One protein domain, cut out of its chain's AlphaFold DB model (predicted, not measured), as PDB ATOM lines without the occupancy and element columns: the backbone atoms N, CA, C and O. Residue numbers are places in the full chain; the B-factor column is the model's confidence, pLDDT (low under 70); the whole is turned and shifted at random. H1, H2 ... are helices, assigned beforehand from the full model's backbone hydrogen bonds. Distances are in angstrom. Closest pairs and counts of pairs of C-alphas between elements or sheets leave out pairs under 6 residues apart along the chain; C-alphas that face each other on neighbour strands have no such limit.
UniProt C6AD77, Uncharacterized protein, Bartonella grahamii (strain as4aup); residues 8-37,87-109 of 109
ATOM      1  N   LEU A   8     216.979 148.844 202.035       86.31
ATOM      2  CA  LEU A   8     216.253 149.987 202.585       86.31
ATOM      3  C   LEU A   8     215.147 150.338 201.592       86.31
ATOM      4  O   LEU A   8     215.424 150.869 200.516       86.31
ATOM      5  N   ASN A   9     213.908 149.993 201.934       86.75
ATOM      6  CA  ASN A   9     212.779 150.049 200.999       86.75
ATOM      7  C   ASN A   9     211.951 151.334 201.119       86.75
ATOM      8  O   ASN A   9     211.051 151.555 200.317       86.75
ATOM      9  N   SER A  10     212.222 152.164 202.127       89.12
ATOM     10  CA  SER A  10     211.481 153.400 202.377       89.12
ATOM     11  C   SER A  10     212.421 154.542 202.723       89.12
ATOM     12  O   SER A  10     213.460 154.334 203.344       89.12
ATOM     13  N   LYS A  11     212.009 155.779 202.438       90.25
ATOM     14  CA  LYS A  11     212.711 156.977 202.917       90.25
ATOM     15  C   LYS A  11     212.968 156.965 204.427       90.25
ATOM     16  O   LYS A  11     214.058 157.318 204.868       90.25
ATOM     17  N   GLN A  12     212.002 156.497 205.215       89.62
ATOM     18  CA  GLN A  12     212.153 156.420 206.668       89.62
ATOM     19  C   GLN A  12     213.262 155.449 207.109       89.62
ATOM     20  O   GLN A  12     213.926 155.726 208.103       89.62
ATOM     21  N   ASP A  13     213.501 154.355 206.378       90.56
ATOM     22  CA  ASP A  13     214.596 153.423 206.684       90.56
ATOM     23  C   ASP A  13     215.955 154.124 206.611       90.56
ATOM     24  O   ASP A  13     216.764 153.989 207.524       90.56
ATOM     25  N   TYR A  14     216.182 154.944 205.581       90.62
ATOM     26  CA  TYR A  14     217.407 155.737 205.463       90.62
ATOM     27  C   TYR A  14     217.548 156.735 206.616       90.62
ATOM     28  O   TYR A  14     218.610 156.818 207.223       90.62
ATOM     29  N   LEU A  15     216.479 157.453 206.972       89.62
ATOM     30  CA  LEU A  15     216.517 158.411 208.082       89.62
ATOM     31  C   LEU A  15     216.816 157.733 209.427       89.62
ATOM     32  O   LEU A  15     217.589 158.253 210.232       89.62
ATOM     33  N   ASN A  16     216.243 156.551 209.659       90.81
ATOM     34  CA  ASN A  16     216.524 155.760 210.853       90.81
ATOM     35  C   ASN A  16     217.988 155.287 210.869       90.81
ATOM     36  O   ASN A  16     218.649 155.363 211.906       90.81
ATOM     37  N   MET A  17     218.506 154.838 209.722       89.69
ATOM     38  CA  MET A  17     219.872 154.327 209.602       89.69
ATOM     39  C   MET A  17     220.935 155.418 209.692       89.69
ATOM     40  O   MET A  17     221.984 155.157 210.269       89.69
ATOM     41  N   LEU A  18     220.650 156.656 209.270       88.19
ATOM     42  CA  LEU A  18     221.558 157.795 209.468       88.19
ATOM     43  C   LEU A  18     221.927 158.007 210.945       88.19
ATOM     44  O   LEU A  18     223.032 158.457 211.245       88.19
ATOM     45  N   SER A  19     221.017 157.672 211.867       85.75
ATOM     46  CA  SER A  19     221.271 157.738 213.314       85.75
ATOM     47  C   SER A  19     222.041 156.525 213.851       85.75
ATOM     48  O   SER A  19     222.637 156.611 214.922       85.75
ATOM     49  N   PHE A  20     222.011 155.395 213.139       87.00
ATOM     50  CA  PHE A  20     222.653 154.144 213.540       87.00
ATOM     51  C   PHE A  20     224.061 154.005 212.947       87.00
ATOM     52  O   PHE A  20     225.026 153.840 213.688       87.00
ATOM     53  N   ASP A  21     224.182 154.116 211.624       88.25
ATOM     54  CA  ASP A  21     225.441 154.040 210.888       88.25
ATOM     55  C   ASP A  21     225.439 155.044 209.732       88.25
ATOM     56  O   ASP A  21     225.131 154.737 208.577       88.25
ATOM     57  N   LYS A  22     225.820 156.278 210.068       89.94
ATOM     58  CA  LYS A  22     225.882 157.383 209.111       89.94
ATOM     59  C   LYS A  22     226.774 157.085 207.906       89.94
ATOM     60  O   LYS A  22     226.470 157.548 206.814       89.94
ATOM     61  N   VAL A  23     227.860 156.331 208.086       89.69
ATOM     62  CA  VAL A  23     228.867 156.135 207.037       89.69
ATOM     63  C   VAL A  23     228.297 155.251 205.935       89.69
ATOM     64  O   VAL A  23     228.316 155.638 204.766       89.69
ATOM     65  N   GLU A  24     227.732 154.100 206.305       90.12
ATOM     66  CA  GLU A  24     227.110 153.204 205.328       90.12
ATOM     67  C   GLU A  24     225.848 153.833 204.721       90.12
ATOM     68  O   GLU A  24     225.615 153.733 203.513       90.12
ATOM     69  N   THR A  25     225.041 154.547 205.517       91.25
ATOM     70  CA  THR A  25     223.842 155.201 204.979       91.25
ATOM     71  C   THR A  25     224.176 156.290 203.965       91.25
ATOM     72  O   THR A  25     223.569 156.310 202.894       91.25
ATOM     73  N   VAL A  26     225.150 157.161 204.251       91.81
ATOM     74  CA  VAL A  26     225.596 158.208 203.317       91.81
ATOM     75  C   VAL A  26     226.111 157.589 202.022       91.81
ATOM     76  O   VAL A  26     225.691 158.002 200.943       91.81
ATOM     77  N   ARG A  27     226.919 156.528 202.109       91.56
ATOM     78  CA  ARG A  27     227.408 155.812 200.926       91.56
ATOM     79  C   ARG A  27     226.264 155.268 200.063       91.56
ATOM     80  O   ARG A  27     226.305 155.373 198.838       91.56
ATOM     81  N   ARG A  28     225.218 154.705 200.678       90.44
ATOM     82  CA  ARG A  28     224.031 154.236 199.940       90.44
ATOM     83  C   ARG A  28     223.240 155.382 199.315       90.44
ATOM     84  O   ARG A  28     222.769 155.235 198.191       90.44
ATOM     85  N   LEU A  29     223.111 156.515 200.003       91.62
ATOM     86  CA  LEU A  29     222.481 157.720 199.458       91.62
ATOM     87  C   LEU A  29     223.249 158.252 198.232       91.62
ATOM     88  O   LEU A  29     222.636 158.582 197.217       91.62
ATOM     89  N   GLU A  30     224.583 158.258 198.271       92.06
ATOM     90  CA  GLU A  30     225.423 158.605 197.115       92.06
ATOM     91  C   GLU A  30     225.244 157.617 195.954       92.06
ATOM     92  O   GLU A  30     225.152 158.016 194.788       92.06
ATOM     93  N   MET A  31     225.124 156.319 196.249       90.44
ATOM     94  CA  MET A  31     224.790 155.317 195.234       90.44
ATOM     95  C   MET A  31     223.415 155.576 194.610       90.44
ATOM     96  O   MET A  31     223.282 155.501 193.392       90.44
ATOM     97  N   LEU A  32     222.395 155.936 195.391       90.06
ATOM     98  CA  LEU A  32     221.080 156.297 194.847       90.06
ATOM     99  C   LEU A  32     221.155 157.501 193.901       90.06
ATOM    100  O   LEU A  32     220.519 157.502 192.850       90.06
ATOM    101  N   LEU A  33     221.962 158.508 194.247       89.88
ATOM    102  CA  LEU A  33     222.190 159.657 193.378       89.88
ATOM    103  C   LEU A  33     222.903 159.250 192.090       89.88
ATOM    104  O   LEU A  33     222.484 159.659 191.017       89.88
ATOM    105  N   THR A  34     223.968 158.463 192.157       88.00
ATOM    106  CA  THR A  34     224.729 158.094 190.950       88.00
ATOM    107  C   THR A  34     223.969 157.122 190.044       88.00
ATOM    108  O   THR A  34     224.061 157.221 188.824       88.00
ATOM    109  N   THR A  35     223.154 156.233 190.616       87.12
ATOM    110  CA  THR A  35     222.339 155.248 189.880       87.12
ATOM    111  C   THR A  35     221.091 155.833 189.219       87.12
ATOM    112  O   THR A  35     220.407 155.119 188.489       87.12
ATOM    113  N   ARG A  36     220.777 157.122 189.428       88.44
ATOM    114  CA  ARG A  36     219.604 157.764 188.809       88.44
ATOM    115  C   ARG A  36     219.736 158.001 187.309       88.44
ATOM    116  O   ARG A  36     218.733 158.215 186.628       88.44
ATOM    117  N   PHE A  37     220.966 157.986 186.808       89.00
ATOM    118  CA  PHE A  37     221.258 158.204 185.404       89.00
ATOM    119  C   PHE A  37     221.233 156.888 184.639       89.00
ATOM    120  O   PHE A  37     221.920 155.929 184.993       89.00
ATOM    121  N   TYR A  87     212.151 157.125 186.983       82.62
ATOM    122  CA  TYR A  87     211.976 155.802 187.580       82.62
ATOM    123  C   TYR A  87     213.160 155.364 188.446       82.62
ATOM    124  O   TYR A  87     213.180 154.221 188.908       82.62
ATOM    125  N   ALA A  88     214.154 156.231 188.659       87.62
ATOM    126  CA  ALA A  88     215.289 155.909 189.507       87.62
ATOM    127  C   ALA A  88     214.834 155.483 190.919       87.62
ATOM    128  O   ALA A  88     213.872 156.050 191.452       87.62
ATOM    129  N   PRO A  89     215.555 154.552 191.578       86.75
ATOM    130  CA  PRO A  89     215.204 154.080 192.920       86.75
ATOM    131  C   PRO A  89     215.044 155.222 193.932       86.75
ATOM    132  O   PRO A  89     214.178 155.174 194.799       86.75
ATOM    133  N   LEU A  90     215.835 156.288 193.777       89.75
ATOM    134  CA  LEU A  90     215.739 157.509 194.573       89.75
ATOM    135  C   LEU A  90     214.323 158.111 194.553       89.75
ATOM    136  O   LEU A  90     213.752 158.380 195.610       89.75
ATOM    137  N   PHE A  91     213.730 158.268 193.368       88.81
ATOM    138  CA  PHE A  91     212.385 158.826 193.224       88.81
ATOM    139  C   PHE A  91     211.308 157.850 193.700       88.81
ATOM    140  O   PHE A  91     210.338 158.270 194.330       88.81
ATOM    141  N   GLN A  92     211.504 156.543 193.491       88.25
ATOM    142  CA  GLN A  92     210.593 155.507 193.996       88.25
ATOM    143  C   GLN A  92     210.510 155.488 195.527       88.25
ATOM    144  O   GLN A  92     209.441 155.254 196.089       88.25
ATOM    145  N   LEU A  93     211.619 155.782 196.209       88.06
ATOM    146  CA  LEU A  93     211.679 155.907 197.667       88.06
ATOM    147  C   LEU A  93     211.004 157.188 198.195       88.06
ATOM    148  O   LEU A  93     210.844 157.334 199.408       88.06
ATOM    149  N   GLY A  94     210.609 158.111 197.311       88.56
ATOM    150  CA  GLY A  94     210.017 159.403 197.666       88.56
ATOM    151  C   GLY A  94     211.043 160.469 198.061       88.56
ATOM    152  O   GLY A  94     210.685 161.455 198.710       88.56
ATOM    153  N   PHE A  95     212.313 160.272 197.703       89.25
ATOM    154  CA  PHE A  95     213.359 161.269 197.895       89.25
ATOM    155  C   PHE A  95     213.393 162.278 196.747       89.25
ATOM    156  O   PHE A  95     213.060 161.973 195.602       89.25
ATOM    157  N   ARG A  96     213.856 163.490 197.063       90.69
ATOM    158  CA  ARG A  96     214.280 164.480 196.065       90.69
ATOM    159  C   ARG A  96     215.800 164.490 195.982       90.69
ATOM    160  O   ARG A  96     216.462 164.276 196.994       90.69
ATOM    161  N   VAL A  97     216.343 164.790 194.804       90.06
ATOM    162  CA  VAL A  97     217.797 164.893 194.586       90.06
ATOM    163  C   VAL A  97     218.422 165.871 195.585       90.06
ATOM    164  O   VAL A  97     219.311 165.489 196.338       90.06
ATOM    165  N   GLU A  98     217.859 167.079 195.687       91.12
ATOM    166  CA  GLU A  98     218.323 168.128 196.607       91.12
ATOM    167  C   GLU A  98     218.314 167.678 198.074       91.12
ATOM    168  O   GLU A  98     219.215 168.006 198.843       91.12
ATOM    169  N   GLU A  99     217.292 166.914 198.463       90.25
ATOM    170  CA  GLU A  99     217.132 166.421 199.830       90.25
ATOM    171  C   GLU A  99     218.206 165.382 200.162       90.25
ATOM    172  O   GLU A  99     218.823 165.439 201.221       90.25
ATOM    173  N   VAL A 100     218.486 164.465 199.236       90.69
ATOM    174  CA  VAL A 100     219.534 163.454 199.412       90.69
ATOM    175  C   VAL A 100     220.919 164.096 199.436       90.69
ATOM    176  O   VAL A 100     221.736 163.748 200.285       90.69
ATOM    177  N   GLU A 101     221.176 165.073 198.566       91.56
ATOM    178  CA  GLU A 101     222.427 165.837 198.580       91.56
ATOM    179  C   GLU A 101     222.638 166.595 199.897       91.56
ATOM    180  O   GLU A 101     223.765 166.655 200.394       91.56
ATOM    181  N   GLN A 102     221.575 167.165 200.473       92.06
ATOM    182  CA  GLN A 102     221.639 167.800 201.791       92.06
ATOM    183  C   GLN A 102     221.967 166.780 202.882       92.06
ATOM    184  O   GLN A 102     222.932 166.992 203.613       92.06
ATOM    185  N   LEU A 103     221.265 165.643 202.923       90.06
ATOM    186  CA  LEU A 103     221.523 164.579 203.901       90.06
ATOM    187  C   LEU A 103     222.972 164.077 203.837       90.06
ATOM    188  O   LEU A 103     223.620 163.907 204.867       90.06
ATOM    189  N   ILE A 104     223.507 163.879 202.631       90.81
ATOM    190  CA  ILE A 104     224.908 163.489 202.441       90.81
ATOM    191  C   ILE A 104     225.841 164.570 202.992       90.81
ATOM    192  O   ILE A 104     226.749 164.255 203.754       90.81
ATOM    193  N   LYS A 105     225.615 165.848 202.661       90.75
ATOM    194  CA  LYS A 105     226.455 166.957 203.143       90.75
ATOM    195  C   LYS A 105     226.426 167.103 204.663       90.75
ATOM    196  O   LYS A 105     227.480 167.302 205.257       90.75
ATOM    197  N   GLU A 106     225.254 166.994 205.282       89.69
ATOM    198  CA  GLU A 106     225.087 167.122 206.735       89.69
ATOM    199  C   GLU A 106     225.758 165.979 207.505       89.69
ATOM    200  O   GLU A 106     226.293 166.197 208.590       89.69
ATOM    201  N   HIS A 107     225.772 164.767 206.941       86.81
ATOM    202  CA  HIS A 107     226.278 163.568 207.619       86.81
ATOM    203  C   HIS A 107     227.684 163.117 207.182       86.81
ATOM    204  O   HIS A 107     228.255 162.229 207.822       86.81
ATOM    205  N   SER A 108     228.255 163.725 206.136       75.88
ATOM    206  CA  SER A 108     229.633 163.491 205.663       75.88
ATOM    207  C   SER A 108     230.686 164.333 206.417       75.88
ATOM    208  O   SER A 108     231.887 164.139 206.227       75.88
ATOM    209  N   GLN A 109     230.254 165.237 207.310       57.84
ATOM    210  CA  GLN A 109     231.125 165.951 208.260       57.84
ATOM    211  C   GLN A 109     231.351 165.164 209.568       57.84
ATOM    212  O   GLN A 109     232.417 165.393 210.181       57.84
TER     213      GLN A 109
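Overview. This is residues 8 to 37 and 87 to 109 of the 109 residues of an uncharacterized protein of Bartonella grahamii (strain as4aup) (UniProt C6AD77). Two helices, H2 and H4, lie side by side and run opposite ways, and H1 folds back from the first end of H2 as the other arm of a helical hairpin that meets H2 with residues 25 to 26 of H2 alone. The short helix H3 lies near the other end of H2, by residues 32 to 33. There are 53 printed residues with four named helices, in the order H1, H2, H3, H4, and no named strand; the class is all helix. The whole is compact, with a radius of gyration of the C-alphas of 10.0 A, and has a rounded outline spanning 28 by 19 by 15 A.

Along the chain. H1 is residues 11 to 20, 14.8 A from first to last C-alpha, and begins at C-alpha 11 (212.711, 156.977, 202.917). H2 is residues 22 to 34, the longest helix with 13 residues and 18.2 A, and ends at C-alpha 34 (224.729, 158.094, 190.950). H3 is residues 89 to 92, 4.9 A long. H4 is residues 97 to 107, 15.6 A long, and ends at C-alpha 107 (226.278, 163.568, 207.619).

Arrangement. H2 is the hub and touches the three other helices. H1 and H2 form a helical hairpin and touch, with residues 25 to 26 of H2 alone; their closest C-alphas, of Leu 18 and Thr 25, are 5.7 A apart. They run opposite ways at a shallow tilt of 34.6 degrees, only just short of steep. H2 and H3 only just touch, with 3 pairs of C-alphas within 8 A, and with residues 32 to 33 of H2 alone; the closest C-alphas, of Leu 32 and Leu 90, are 5.5 A apart. H2 and H4 touch with 12 pairs of C-alphas within 8 A, the closest being those of Val 26 and Ile 104 at 5.4 A. They run opposite ways at a shallow tilt of 25 degrees. H1 and H4 are close but not clearly touching, the closest C-alphas being those of Leu 18 and His 107 at 7.7 A; they run the same way at a shallow tilt of 9 degrees. H3 and H4 are close but not clearly touching, with the closest C-alphas, of Leu 90 and Val 97, 7.7 A apart. H1 and H3 are apart. In H2 and H4 every O i to N i+4 pair is within hydrogen-bond range, in H1 4 of 6 are, and H3 is too short for such a pair.

Size, cuts and confidence. The two C-alphas farthest apart, of Tyr 87 and Gln 109, are 30.0 A from each other. Residues 38 to 86 are cut out, and C-alphas 37 and 87 are 9.8 A apart across the cut, which lies in the link from H2 to H3. The links H1 to H2 and H3 to H4 are tight. The mean pLDDT of the printed part is 88.5, and residue 109, the chain's last, is under 70.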